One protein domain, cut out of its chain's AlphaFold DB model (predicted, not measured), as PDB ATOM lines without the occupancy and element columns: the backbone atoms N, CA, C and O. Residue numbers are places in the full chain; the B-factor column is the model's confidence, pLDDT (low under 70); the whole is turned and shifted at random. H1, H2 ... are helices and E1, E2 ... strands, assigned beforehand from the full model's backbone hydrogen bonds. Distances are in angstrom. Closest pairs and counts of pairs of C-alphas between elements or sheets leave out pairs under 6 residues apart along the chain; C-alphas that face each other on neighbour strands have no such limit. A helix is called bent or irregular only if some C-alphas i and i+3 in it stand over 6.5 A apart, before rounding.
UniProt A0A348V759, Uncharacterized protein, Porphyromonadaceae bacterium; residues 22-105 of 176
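AT A GLANCE: This is residues 22 to 105 of the 176 residues of an uncharacterized protein of Porphyromonadaceae bacterium (UniProt A0A348V759). A three-stranded antiparallel sheet, made of the long hairpin E1 and E2 with the short strand E3 along its edge, forms one part of the domain, and a single straight helix, H1, sticks out from it as an arm with its residues 83 to 93 and 95 to 99. The sheet is only just strongly twisted, E1 is sharply bent, and a long unnamed stretch, residues 22 to 37, leads into E1. The printed part has 84 residues with three named strands and then one named helix along the chain, in the order E1, E2, E3, H1; the class is mixed, helices and strands. The sheet's order is E1, E2, E3, a meander, each strand the antiparallel neighbour of the one before. The whole is extended, with a radius of gyration of the C-alphas of 19.1 A and spans of 63 by 31 by 17 A.

IN THESE COORDINATES: E1 is residues 38 to 48, the longest strand by residues, and measures 24.8 A from first to last C-alpha. It begins at C-alpha 38, (-40.765, -10.246, -30.876), and bends by 81 degrees at residue 41. E2, residues 54 to 62, measures 25.1 A, and its C-alpha 54 is at (-61.901, -3.589, -24.899). E3, residues 67 to 70, has four residues and measures 9.9 A. H1, residues 81 to 99, measures 26.5 A; it is not bent, and it ends at C-alpha 99, (-29.212, -25.621, -61.548).

HOW THE PARTS SIT: In the sheet, E2 is the inner strand, and E1 and E3 are its edge strands. E1 and E2 form a hairpin, antiparallel, with 156 degrees between their N-to-C directions. Their C-alphas 40 and 60 face each other at 4.1 A, and C-alphas 48 and 54 face each other at 4.6 A. N 39 and O 61 are within hydrogen-bond range at 2.8 A, and so are N 55 and O 47, also at 2.8 A. E2 and E3 form a second hairpin, antiparallel, with 154 degrees between their directions. Their C-alphas 61 and 67 face each other at 4.3 A, and N 60 and O 68 are within hydrogen-bond range at 2.9 A. E1 and E3 have one pair of C-alphas within 8 A, those of Ala 44 and Thr 69, 7.4 A apart. Before E1, residues 34 to 35 make a short antiparallel pairing with residues 38 to 39 of E1. H1 is not on the sheet, with one pair of C-alphas within 10 A, and it is apart from E1 and from E2. In H1 every O i to N i+4 pair is within hydrogen-bond range.

THE WHOLE: The outline is only just a rod, and the two C-alphas farthest apart are those of Glu 22 and Gly 101, 63.2 A. Residues 83 to 93, which belong to H1, stand free, and so do residues 95 to 101, of which 95 to 99 belong to H1. The links from E1 to E2 and from E2 to E3 are tight, with 5 and 4 residues between the strands. The link from E3 to H1 is short but not tight, with 10 residues, and no link is long. The printed part, residues 22 to 105, has no cut. The mean pLDDT of the printed part is 86.2; the model's confidence is low, under 70, in residues 22 to 32.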
ATOM      1  N   GLU A  22     -56.454   0.857 -14.741       51.91
ATOM      2  CA  GLU A  22     -56.608  -0.580 -14.498       51.91
ATOM      3  C   GLU A  22     -57.100  -1.479 -15.654       51.91
ATOM      4  O   GLU A  22     -58.252  -1.896 -15.787       51.91
ATOM      5  N   LYS A  23     -56.115  -1.967 -16.420       58.25
ATOM      6  CA  LYS A  23     -55.743  -3.385 -16.269       58.25
ATOM      7  C   LYS A  23     -54.245  -3.506 -15.944       58.25
ATOM      8  O   LYS A  23     -53.451  -3.310 -16.864       58.25
ATOM      9  N   PRO A  24     -53.848  -3.937 -14.733       62.12
ATOM     10  CA  PRO A  24     -52.509  -4.447 -14.495       62.12
ATOM     11  C   PRO A  24     -52.607  -5.815 -13.816       62.12
ATOM     12  O   PRO A  24     -52.757  -5.896 -12.607       62.12
ATOM     13  N   LEU A  25     -52.572  -6.909 -14.580       46.91
ATOM     14  CA  LEU A  25     -52.127  -8.183 -13.995       46.91
ATOM     15  C   LEU A  25     -51.645  -9.182 -15.044       46.91
ATOM     16  O   LEU A  25     -52.020 -10.346 -15.077       46.91
ATOM     17  N   THR A  26     -50.813  -8.695 -15.949       57.56
ATOM     18  CA  THR A  26     -49.577  -9.398 -16.294       57.56
ATOM     19  C   THR A  26     -48.615  -8.276 -16.630       57.56
ATOM     20  O   THR A  26     -48.779  -7.605 -17.647       57.56
ATOM     21  N   ASP A  27     -47.705  -7.984 -15.712       52.47
ATOM     22  CA  ASP A  27     -46.777  -6.862 -15.802       52.47
ATOM     23  C   ASP A  27     -45.826  -7.051 -16.989       52.47
ATOM     24  O   ASP A  27     -44.724  -7.577 -16.880       52.47
ATOM     25  N   TYR A  28     -46.269  -6.628 -18.169       58.19
ATOM     26  CA  TYR A  28     -45.408  -6.427 -19.332       58.19
ATOM     27  C   TYR A  28     -44.710  -5.057 -19.280       58.19
ATOM     28  O   TYR A  28     -43.956  -4.719 -20.185       58.19
ATOM     29  N   SER A  29     -44.973  -4.258 -18.240       53.12
ATOM     30  CA  SER A  29     -44.499  -2.881 -18.064       53.12
ATOM     31  C   SER A  29     -43.096  -2.761 -17.458       53.12
ATOM     32  O   SER A  29     -42.568  -1.655 -17.420       53.12
ATOM     33  N   GLY A  30     -42.472  -3.859 -17.018       56.06
ATOM     34  CA  GLY A  30     -41.143  -3.826 -16.385       56.06
ATOM     35  C   GLY A  30     -40.112  -4.793 -16.964       56.06
ATOM     36  O   GLY A  30     -38.914  -4.580 -16.807       56.06
ATOM     37  N   PHE A  31     -40.549  -5.829 -17.680       58.56
ATOM     38  CA  PHE A  31     -39.662  -6.830 -18.260       58.56
ATOM     39  C   PHE A  31     -39.882  -6.874 -19.764       58.56
ATOM     40  O   PHE A  31     -40.991  -7.153 -20.222       58.56
ATOM     41  N   LYS A  32     -38.818  -6.615 -20.536       69.94
ATOM     42  CA  LYS A  32     -38.774  -6.931 -21.968       69.94
ATOM     43  C   LYS A  32     -39.114  -8.411 -22.114       69.94
ATOM     44  O   LYS A  32     -38.271  -9.271 -21.885       69.94
ATOM     45  N   LYS A  33     -40.371  -8.708 -22.427       79.25
ATOM     46  CA  LYS A  33     -40.815 -10.081 -22.617       79.25
ATOM     47  C   LYS A  33     -40.632 -10.428 -24.077       79.25
ATOM     48  O   LYS A  33     -41.208  -9.796 -24.966       79.25
ATOM     49  N   GLU A  34     -39.794 -11.423 -24.294       85.69
ATOM     50  CA  GLU A  34     -39.543 -11.986 -25.604       85.69
ATOM     51  C   GLU A  34     -40.587 -13.069 -25.869       85.69
ATOM     52  O   GLU A  34     -40.812 -13.959 -25.047       85.69
ATOM     53  N   ASN A  35     -41.265 -12.971 -27.007       85.81
ATOM     54  CA  ASN A  35     -42.105 -14.039 -27.524       85.81
ATOM     55  C   ASN A  35     -41.594 -14.437 -28.908       85.81
ATOM     56  O   ASN A  35     -41.883 -13.788 -29.918       85.81
ATOM     57  N   GLY A  36     -40.767 -15.481 -28.948       90.44
ATOM     58  CA  GLY A  36     -40.023 -15.843 -30.149       90.44
ATOM     59  C   GLY A  36     -39.049 -14.731 -30.544       90.44
ATOM     60  O   GLY A  36     -38.111 -14.440 -29.816       90.44
ATOM     61  N   ARG A  37     -39.270 -14.106 -31.707       92.88
ATOM     62  CA  ARG A  37     -38.442 -13.000 -32.224       92.88
ATOM     63  C   ARG A  37     -39.033 -11.617 -31.955       92.88
ATOM     64  O   ARG A  37     -38.551 -10.648 -32.536       92.88
ATOM     65  N   LEU A  38     -40.122 -11.517 -31.198       95.00
ATOM     66  CA  LEU A  38     -40.765 -10.246 -30.876       95.00
ATOM     67  C   LEU A  38     -40.457  -9.857 -29.437       95.00
ATOM     68  O   LEU A  38     -40.730 -10.624 -28.518       95.00
ATOM     69  N   THR A  39     -39.960  -8.644 -29.256       94.38
ATOM     70  CA  THR A  39     -39.740  -8.023 -27.954       94.38
ATOM     71  C   THR A  39     -40.794  -6.946 -27.760       94.38
ATOM     72  O   THR A  39     -40.891  -6.004 -28.547       94.38
ATOM     73  N   ILE A  40     -41.619  -7.085 -26.727       92.94
ATOM     74  CA  ILE A  40     -42.646  -6.086 -26.411       92.94
ATOM     75  C   ILE A  40     -41.957  -4.847 -25.851       92.94
ATOM     76  O   ILE A  40     -41.181  -4.954 -24.903       92.94
ATOM     77  N   ILE A  41     -42.244  -3.682 -26.434       92.12
ATOM     78  CA  ILE A  41     -41.687  -2.407 -25.981       92.12
ATOM     79  C   ILE A  41     -42.648  -1.746 -24.997       92.12
ATOM     80  O   ILE A  41     -42.253  -1.398 -23.889       92.12
ATOM     81  N   ARG A  42     -43.902  -1.532 -25.417       88.50
ATOM     82  CA  ARG A  42     -44.889  -0.770 -24.640       88.50
ATOM     83  C   ARG A  42     -46.328  -1.059 -25.075       88.50
ATOM     84  O   ARG A  42     -46.551  -1.482 -26.213       88.50
ATOM     85  N   PRO A  43     -47.327  -0.810 -24.214       90.12
ATOM     86  CA  PRO A  43     -48.716  -0.722 -24.657       90.12
ATOM     87  C   PRO A  43     -48.879   0.440 -25.649       90.12
ATOM     88  O   PRO A  43     -48.314   1.514 -25.453       90.12
ATOM     89  N   ALA A  44     -49.631   0.215 -26.726       89.62
ATOM     90  CA  ALA A  44     -49.861   1.196 -27.785       89.62
ATOM     91  C   ALA A  44     -51.159   1.976 -27.540       89.62
ATOM     92  O   ALA A  44     -51.142   3.185 -27.334       89.62
ATOM     93  N   TYR A  45     -52.294   1.273 -27.557       89.00
ATOM     94  CA  TYR A  45     -53.622   1.842 -27.327       89.00
ATOM     95  C   TYR A  45     -54.646   0.745 -27.015       89.00
ATOM     96  O   TYR A  45     -54.396  -0.450 -27.194       89.00
ATOM     97  N   VAL A  46     -55.828   1.163 -26.563       89.44
ATOM     98  CA  VAL A  46     -56.982   0.289 -26.334       89.44
ATOM     99  C   VAL A  46     -58.078   0.653 -27.316       89.44
ATOM    100  O   VAL A  46     -58.455   1.816 -27.433       89.44
ATOM    101  N   MET A  47     -58.621  -0.347 -28.003       89.00
ATOM    102  CA  MET A  47     -59.747  -0.171 -28.914       89.00
ATOM    103  C   MET A  47     -61.015  -0.756 -28.294       89.00
ATOM    104  O   MET A  47     -61.001  -1.880 -27.786       89.00
ATOM    105  N   ARG A  48     -62.125  -0.014 -28.341       92.00
ATOM    106  CA  ARG A  48     -63.451  -0.570 -28.041       92.00
ATOM    107  C   ARG A  48     -64.014  -1.228 -29.294       92.00
ATOM    108  O   ARG A  48     -64.115  -0.599 -30.343       92.00
ATOM    109  N   LEU A  49     -64.369  -2.496 -29.168       91.62
ATOM    110  CA  LEU A  49     -65.046  -3.274 -30.195       91.62
ATOM    111  C   LEU A  49     -66.549  -2.949 -30.195       91.62
ATOM    112  O   LEU A  49     -67.089  -2.426 -29.221       91.62
ATOM    113  N   ALA A  50     -67.244  -3.296 -31.282       90.75
ATOM    114  CA  ALA A  50     -68.680  -3.029 -31.441       90.75
ATOM    115  C   ALA A  50     -69.552  -3.687 -30.352       90.75
ATOM    116  O   ALA A  50     -70.616  -3.179 -30.020       90.75
ATOM    117  N   ASN A  51     -69.081  -4.788 -29.764       93.12
ATOM    118  CA  ASN A  51     -69.726  -5.481 -28.646       93.12
ATOM    119  C   ASN A  51     -69.482  -4.810 -27.273       93.12
ATOM    120  O   ASN A  51     -69.813  -5.392 -26.246       93.12
ATOM    121  N   GLY A  52     -68.835  -3.641 -27.233       92.62
ATOM    122  CA  GLY A  52     -68.469  -2.936 -26.001       92.62
ATOM    123  C   GLY A  52     -67.218  -3.475 -25.297       92.62
ATOM    124  O   GLY A  52     -66.732  -2.847 -24.355       92.62
ATOM    125  N   SER A  53     -66.649  -4.594 -25.755       90.00
ATOM    126  CA  SER A  53     -65.413  -5.136 -25.180       90.00
ATOM    127  C   SER A  53     -64.191  -4.287 -25.551       90.00
ATOM    128  O   SER A  53     -64.168  -3.596 -26.570       90.00
ATOM    129  N   ARG A  54     -63.163  -4.315 -24.696       89.44
ATOM    130  CA  ARG A  54     -61.901  -3.589 -24.899       89.44
ATOM    131  C   ARG A  54     -60.812  -4.553 -25.362       89.44
ATOM    132  O   ARG A  54     -60.575  -5.563 -24.698       89.44
ATOM    133  N   GLN A  55     -60.116  -4.211 -26.441       90.75
ATOM    134  CA  GLN A  55     -58.955  -4.939 -26.945       90.75
ATOM    135  C   GLN A  55     -57.695  -4.089 -26.789       90.75
ATOM    136  O   GLN A  55     -57.659  -2.936 -27.218       90.75
ATOM    137  N   TRP A  56     -56.672  -4.664 -26.160       89.12
ATOM    138  CA  TRP A  56     -55.375  -4.021 -25.959       89.12
ATOM    139  C   TRP A  56     -54.478  -4.273 -27.163       89.12
ATOM    140  O   TRP A  56     -54.453  -5.384 -27.690       89.12
ATOM    141  N   PHE A  57     -53.744  -3.247 -27.577       92.19
ATOM    142  CA  PHE A  57     -52.716  -3.336 -28.600       92.19
ATOM    143  C   PHE A  57     -51.369  -2.961 -27.994       92.19
ATOM    144  O   PHE A  57     -51.271  -2.015 -27.212       92.19
ATOM    145  N   TYR A  58     -50.332  -3.693 -28.378       92.25
ATOM    146  CA  TYR A  58     -48.965  -3.506 -27.910       92.25
ATOM    147  C   TYR A  58     -48.058  -3.196 -29.089       92.25
ATOM    148  O   TYR A  58     -48.195  -3.790 -30.161       92.25
ATOM    149  N   GLU A  59     -47.119  -2.284 -28.879       93.25
ATOM    150  CA  GLU A  59     -45.985  -2.087 -29.769       93.25
ATOM    151  C   GLU A  59     -44.890  -3.084 -29.394       93.25
ATOM    152  O   GLU A  59     -44.408  -3.120 -28.257       93.25
ATOM    153  N   ALA A  60     -44.501  -3.894 -30.369       94.56
ATOM    154  CA  ALA A  60     -43.398  -4.830 -30.267       94.56
ATOM    155  C   ALA A  60     -42.388  -4.568 -31.383       94.56
ATOM    156  O   ALA A  60     -42.741  -4.141 -32.482       94.56
ATOM    157  N   GLU A  61     -41.127  -4.859 -31.113       95.44
ATOM    158  CA  GLU A  61     -40.052  -4.819 -32.091       95.44
ATOM    159  C   GLU A  61     -39.584  -6.235 -32.380       95.44
ATOM    160  O   GLU A  61     -39.382  -7.045 -31.479       95.44
ATOM    161  N   CYS A  62     -39.479  -6.567 -33.660       95.94
ATOM    162  CA  CYS A  62     -38.959  -7.855 -34.071       95.94
ATOM    163  C   CYS A  62     -37.431  -7.815 -34.131       95.94
ATOM    164  O   CYS A  62     -36.861  -6.778 -34.449       95.94
ATOM    165  N   SER A  63     -36.768  -8.958 -33.956       94.88
ATOM    166  CA  SER A  63     -35.310  -9.094 -34.080       94.88
ATOM    167  C   SER A  63     -34.745  -8.651 -35.440       94.88
ATOM    168  O   SER A  63     -33.545  -8.452 -35.573       94.88
ATOM    169  N   CYS A  64     -35.591  -8.497 -36.466       93.75
ATOM    170  CA  CYS A  64     -35.216  -7.904 -37.750       93.75
ATOM    171  C   CYS A  64     -35.282  -6.360 -37.776       93.75
ATOM    172  O   CYS A  64     -35.170  -5.773 -38.849       93.75
ATOM    173  N   GLY A  65     -35.535  -5.702 -36.639       95.12
ATOM    174  CA  GLY A  65     -35.652  -4.243 -36.492       95.12
ATOM    175  C   GLY A  65     -37.017  -3.658 -36.873       95.12
ATOM    176  O   GLY A  65     -37.229  -2.449 -36.798       95.12
ATOM    177  N   ARG A  66     -37.981  -4.485 -37.303       95.94
ATOM    178  CA  ARG A  66     -39.321  -4.002 -37.674       95.94
ATOM    179  C   ARG A  66     -40.210  -3.863 -36.442       95.94
ATOM    180  O   ARG A  66     -40.466  -4.847 -35.747       95.94
ATOM    181  N   LYS A  67     -40.767  -2.669 -36.245       96.06
ATOM    182  CA  LYS A  67     -41.803  -2.403 -35.239       96.06
ATOM    183  C   LYS A  67     -43.176  -2.828 -35.759       96.06
ATOM    184  O   LYS A  67     -43.509  -2.581 -36.917       96.06
ATOM    185  N   VAL A  68     -43.959  -3.489 -34.914       95.56
ATOM    186  CA  VAL A  68     -45.301  -3.992 -35.225       95.56
ATOM    187  C   VAL A  68     -46.256  -3.726 -34.072       95.56
ATOM    188  O   VAL A  68     -45.870  -3.753 -32.905       95.56
ATOM    189  N   THR A  69     -47.524  -3.505 -34.405       95.12
ATOM    190  CA  THR A  69     -48.601  -3.367 -33.425       95.12
ATOM    191  C   THR A  69     -49.425  -4.648 -33.406       95.12
ATOM    192  O   THR A  69     -49.909  -5.090 -34.448       95.12
ATOM    193  N   LEU A  70     -49.572  -5.264 -32.235       93.56
ATOM    194  CA  LEU A  70     -50.203  -6.576 -32.078       93.56
ATOM    195  C   LEU A  70     -51.266  -6.527 -30.986       93.56
ATOM    196  O   LEU A  70     -51.023  -5.985 -29.912       93.56
ATOM    197  N   SER A  71     -52.422  -7.138 -31.236       91.44
ATOM    198  CA  SER A  71     -53.453  -7.323 -30.209       91.44
ATOM    199  C   SER A  71     -53.265  -8.607 -29.399       91.44
ATOM    200  O   SER A  71     -53.486  -8.622 -28.194       91.44
ATOM    201  N   ASN A  72     -52.801  -9.679 -30.049       87.88
ATOM    202  CA  ASN A  72     -52.533 -10.974 -29.422       87.88
ATOM    203  C   ASN A  72     -51.034 -11.247 -29.394       87.88
ATOM    204  O   ASN A  72     -50.486 -11.935 -30.262       87.88
ATOM    205  N   VAL A  73     -50.371 -10.716 -28.369       84.62
ATOM    206  CA  VAL A  73     -48.919 -10.846 -28.240       84.62
ATOM    207  C   VAL A  73     -48.484 -12.300 -28.082       84.62
ATOM    208  O   VAL A  73     -47.541 -12.718 -28.738       84.62
ATOM    209  N   LEU A  74     -49.210 -13.095 -27.290       83.94
ATOM    210  CA  LEU A  74     -48.869 -14.498 -27.021       83.94
ATOM    211  C   LEU A  74     -48.917 -15.392 -28.268       83.94
ATOM    212  O   LEU A  74     -48.182 -16.369 -28.350       83.94
ATOM    213  N   GLN A  75     -49.762 -15.060 -29.248       87.50
ATOM    214  CA  GLN A  75     -49.934 -15.875 -30.457       87.50
ATOM    215  C   GLN A  75     -48.932 -15.527 -31.561       87.50
ATOM    216  O   GLN A  75     -48.669 -16.346 -32.441       87.50
ATOM    217  N   SER A  76     -48.389 -14.311 -31.546       90.19
ATOM    218  CA  SER A  76     -47.502 -13.828 -32.601       90.19
ATOM    219  C   SER A  76     -46.049 -14.032 -32.187       90.19
ATOM    220  O   SER A  76     -45.599 -13.434 -31.218       90.19
ATOM    221  N   LEU A  77     -45.310 -14.858 -32.937       90.44
ATOM    222  CA  LEU A  77     -43.894 -15.171 -32.669       90.44
ATOM    223  C   LEU A  77     -42.904 -14.350 -33.523       90.44
ATOM    224  O   LEU A  77     -41.703 -14.360 -33.269       90.44
ATOM    225  N   SER A  78     -43.376 -13.681 -34.584       92.81
ATOM    226  CA  SER A  78     -42.562 -12.803 -35.444       92.81
ATOM    227  C   SER A  78     -43.419 -11.800 -36.214       92.81
ATOM    228  O   SER A  78     -44.623 -12.001 -36.371       92.81
ATOM    229  N   CYS A  79     -42.791 -10.777 -36.802       92.81
ATOM    230  CA  CYS A  79     -43.446  -9.846 -37.730       92.81
ATOM    231  C   CYS A  79     -43.742 -10.453 -39.124       92.81
ATOM    232  O   CYS A  79     -43.958  -9.717 -40.087       92.81
ATOM    233  N   GLY A  80     -43.651 -11.780 -39.274       90.06
ATOM    234  CA  GLY A  80     -43.716 -12.482 -40.559       90.06
ATOM    235  C   GLY A  80     -42.359 -12.715 -41.231       90.06
ATOM    236  O   GLY A  80     -42.309 -13.429 -42.231       90.06
ATOM    237  N   CYS A  81     -41.258 -12.198 -40.672       91.25
ATOM    238  CA  CYS A  81     -39.903 -12.416 -41.197       91.25
ATOM    239  C   CYS A  81     -39.515 -13.906 -41.239       91.25
ATOM    240  O   CYS A  81     -38.963 -14.365 -42.234       91.25
ATOM    241  N   LEU A  82     -39.920 -14.695 -40.236       88.94
ATOM    242  CA  LEU A  82     -39.737 -16.154 -40.231       88.94
ATOM    243  C   LEU A  82     -40.399 -16.826 -41.440       88.94
ATOM    244  O   LEU A  82     -39.864 -17.775 -42.012       88.94
ATOM    245  N   ARG A  83     -41.576 -16.334 -41.846       88.62
ATOM    246  CA  ARG A  83     -42.290 -16.876 -43.004       88.62
ATOM    247  C   ARG A  83     -41.566 -16.523 -44.298       88.62
ATOM    248  O   ARG A  83     -41.447 -17.388 -45.160       88.62
ATOM    249  N   SER A  84     -41.068 -15.293 -44.433       88.62
ATOM    250  CA  SER A  84     -40.282 -14.903 -45.608       88.62
ATOM    251  C   SER A  84     -38.943 -15.632 -45.688       88.62
ATOM    252  O   SER A  84     -38.569 -16.042 -46.780       88.62
ATOM    253  N   GLU A  85     -38.262 -15.857 -44.563       90.88
ATOM    254  CA  GLU A  85     -37.011 -16.627 -44.508       90.88
ATOM    255  C   GLU A  85     -37.229 -18.068 -44.967       90.88
ATOM    256  O   GLU A  85     -36.545 -18.531 -45.875       90.88
ATOM    257  N   ARG A  86     -38.252 -18.749 -44.432       91.38
ATOM    258  CA  ARG A  86     -38.584 -20.120 -44.845       91.38
ATOM    259  C   ARG A  86     -38.923 -20.206 -46.336       91.38
ATOM    260  O   ARG A  86     -38.469 -21.115 -47.025       91.38
ATOM    261  N   VAL A  87     -39.699 -19.250 -46.853       93.19
ATOM    262  CA  VAL A  87     -40.033 -19.190 -48.286       93.19
ATOM    263  C   VAL A  87     -38.790 -18.915 -49.136       93.19
ATOM    264  O   VAL A  87     -38.642 -19.505 -50.205       93.19
ATOM    265  N   ALA A  88     -37.888 -18.041 -48.685       92.25
ATOM    266  CA  ALA A  88     -36.631 -17.764 -49.372       92.25
ATOM    267  C   ALA A  88     -35.727 -19.005 -49.408       92.25
ATOM    268  O   ALA A  88     -35.190 -19.325 -50.466       92.25
ATOM    269  N   GLU A  89     -35.631 -19.743 -48.302       94.31
ATOM    270  CA  GLU A  89     -34.872 -20.992 -48.213       94.31
ATOM    271  C   GLU A  89     -35.447 -22.075 -49.144       94.31
ATOM    272  O   GLU A  89     -34.714 -22.678 -49.931       94.31
ATOM    273  N   GLU A  90     -36.768 -22.286 -49.133       93.75
ATOM    274  CA  GLU A  90     -37.434 -23.217 -50.056       93.75
ATOM    275  C   GLU A  90     -37.219 -22.823 -51.523       93.75
ATOM    276  O   GLU A  90     -36.965 -23.676 -52.380       93.75
ATOM    277  N   ASN A  91     -37.291 -21.527 -51.829       93.50
ATOM    278  CA  ASN A  91     -37.018 -21.020 -53.168       93.50
ATOM    279  C   ASN A  91     -35.542 -21.190 -53.556       93.50
ATOM    280  O   ASN A  91     -35.264 -21.501 -54.714       93.50
ATOM    281  N   GLY A  92     -34.614 -21.047 -52.609       94.00
ATOM    282  CA  GLY A  92     -33.191 -21.337 -52.789       94.00
ATOM    283  C   GLY A  92     -32.956 -22.801 -53.159       94.00
ATOM    284  O   GLY A  92     -32.353 -23.074 -54.195       94.00
ATOM    285  N   LYS A  93     -33.547 -23.739 -52.407       93.12
ATOM    286  CA  LYS A  93     -33.490 -25.185 -52.702       93.12
ATOM    287  C   LYS A  93     -34.047 -25.513 -54.090       93.12
ATOM    288  O   LYS A  93     -33.450 -26.282 -54.838       93.12
ATOM    289  N   ARG A  94     -35.163 -24.884 -54.484       89.06
ATOM    290  CA  ARG A  94     -35.739 -25.048 -55.833       89.06
ATOM    291  C   ARG A  94     -34.826 -24.515 -56.936       89.06
ATOM    292  O   ARG A  94     -34.777 -25.107 -58.012       89.06
ATOM    293  N   ARG A  95     -34.134 -23.397 -56.695       91.25
ATOM    294  CA  ARG A  95     -33.161 -22.833 -57.643       91.25
ATOM    295  C   ARG A  95     -31.927 -23.725 -57.765       91.25
ATOM    296  O   ARG A  95     -31.517 -23.980 -58.891       91.25
ATOM    297  N   ALA A  96     -31.414 -24.252 -56.652       91.88
ATOM    298  CA  ALA A  96     -30.297 -25.197 -56.636       91.88
ATOM    299  C   ALA A  96     -30.629 -26.489 -57.404       91.88
ATOM    300  O   ALA A  96     -29.931 -26.828 -58.352       91.88
ATOM    301  N   ALA A  97     -31.772 -27.124 -57.120       88.31
ATOM    302  CA  ALA A  97     -32.209 -28.322 -57.846       88.31
ATOM    303  C   ALA A  97     -32.392 -28.076 -59.357       88.31
ATOM    304  O   ALA A  97     -32.128 -28.949 -60.182       88.31
ATOM    305  N   LYS A  98     -32.840 -26.870 -59.742       90.12
ATOM    306  CA  LYS A  98     -32.946 -26.480 -61.153       90.12
ATOM    307  C   LYS A  98     -31.569 -26.303 -61.802       90.12
ATOM    308  O   LYS A  98     -31.429 -26.645 -62.973       90.12
ATOM    309  N   ALA A  99     -30.586 -25.774 -61.070       90.31
ATOM    310  CA  ALA A  99     -29.212 -25.621 -61.548       90.31
ATOM    311  C   ALA A  99     -28.529 -26.981 -61.770       90.31
ATOM    312  O   ALA A  99     -27.828 -27.150 -62.759       90.31
ATOM    313  N   GLU A 100     -28.827 -27.973 -60.931       92.44
ATOM    314  CA  GLU A 100     -28.359 -29.362 -61.081       92.44
ATOM    315  C   GLU A 100     -29.086 -30.144 -62.196       92.44
ATOM    316  O   GLU A 100     -28.866 -31.339 -62.379       92.44
ATOM    317  N   GLY A 101     -29.986 -29.504 -62.952       90.12
ATOM    318  CA  GLY A 101     -30.714 -30.152 -64.046       90.12
ATOM    319  C   GLY A 101     -31.761 -31.176 -63.591       90.12
ATOM    320  O   GLY A 101     -32.330 -31.889 -64.426       90.12
ATOM    321  N   ILE A 102     -32.079 -31.237 -62.293       85.62
ATOM    322  CA  ILE A 102     -33.105 -32.136 -61.768       85.62
ATOM    323  C   ILE A 102     -34.463 -31.662 -62.293       85.62
ATOM    324  O   ILE A 102     -35.004 -30.628 -61.886       85.62
ATOM    325  N   LYS A 103     -35.050 -32.437 -63.213       81.38
ATOM    326  CA  LYS A 103     -36.414 -32.216 -63.706       81.38
ATOM    327  C   LYS A 103     -37.399 -32.474 -62.566       81.38
ATOM    328  O   LYS A 103     -37.918 -33.580 -62.415       81.38
ATOM    329  N   VAL A 104     -37.690 -31.444 -61.772       75.44
ATOM    330  CA  VAL A 104     -38.787 -31.478 -60.801       75.44
ATOM    331  C   VAL A 104     -40.074 -31.684 -61.594       75.44
ATOM    332  O   VAL A 104     -40.555 -30.768 -62.267       75.44
ATOM    333  N   LYS A 105     -40.624 -32.904 -61.551       75.69
ATOM    334  CA  LYS A 105     -41.947 -33.187 -62.113       75.69
ATOM    335  C   LYS A 105     -42.909 -32.203 -61.455       75.69
ATOM    336  O   LYS A 105     -43.116 -32.265 -60.244       75.69
TER     337      LYS A 105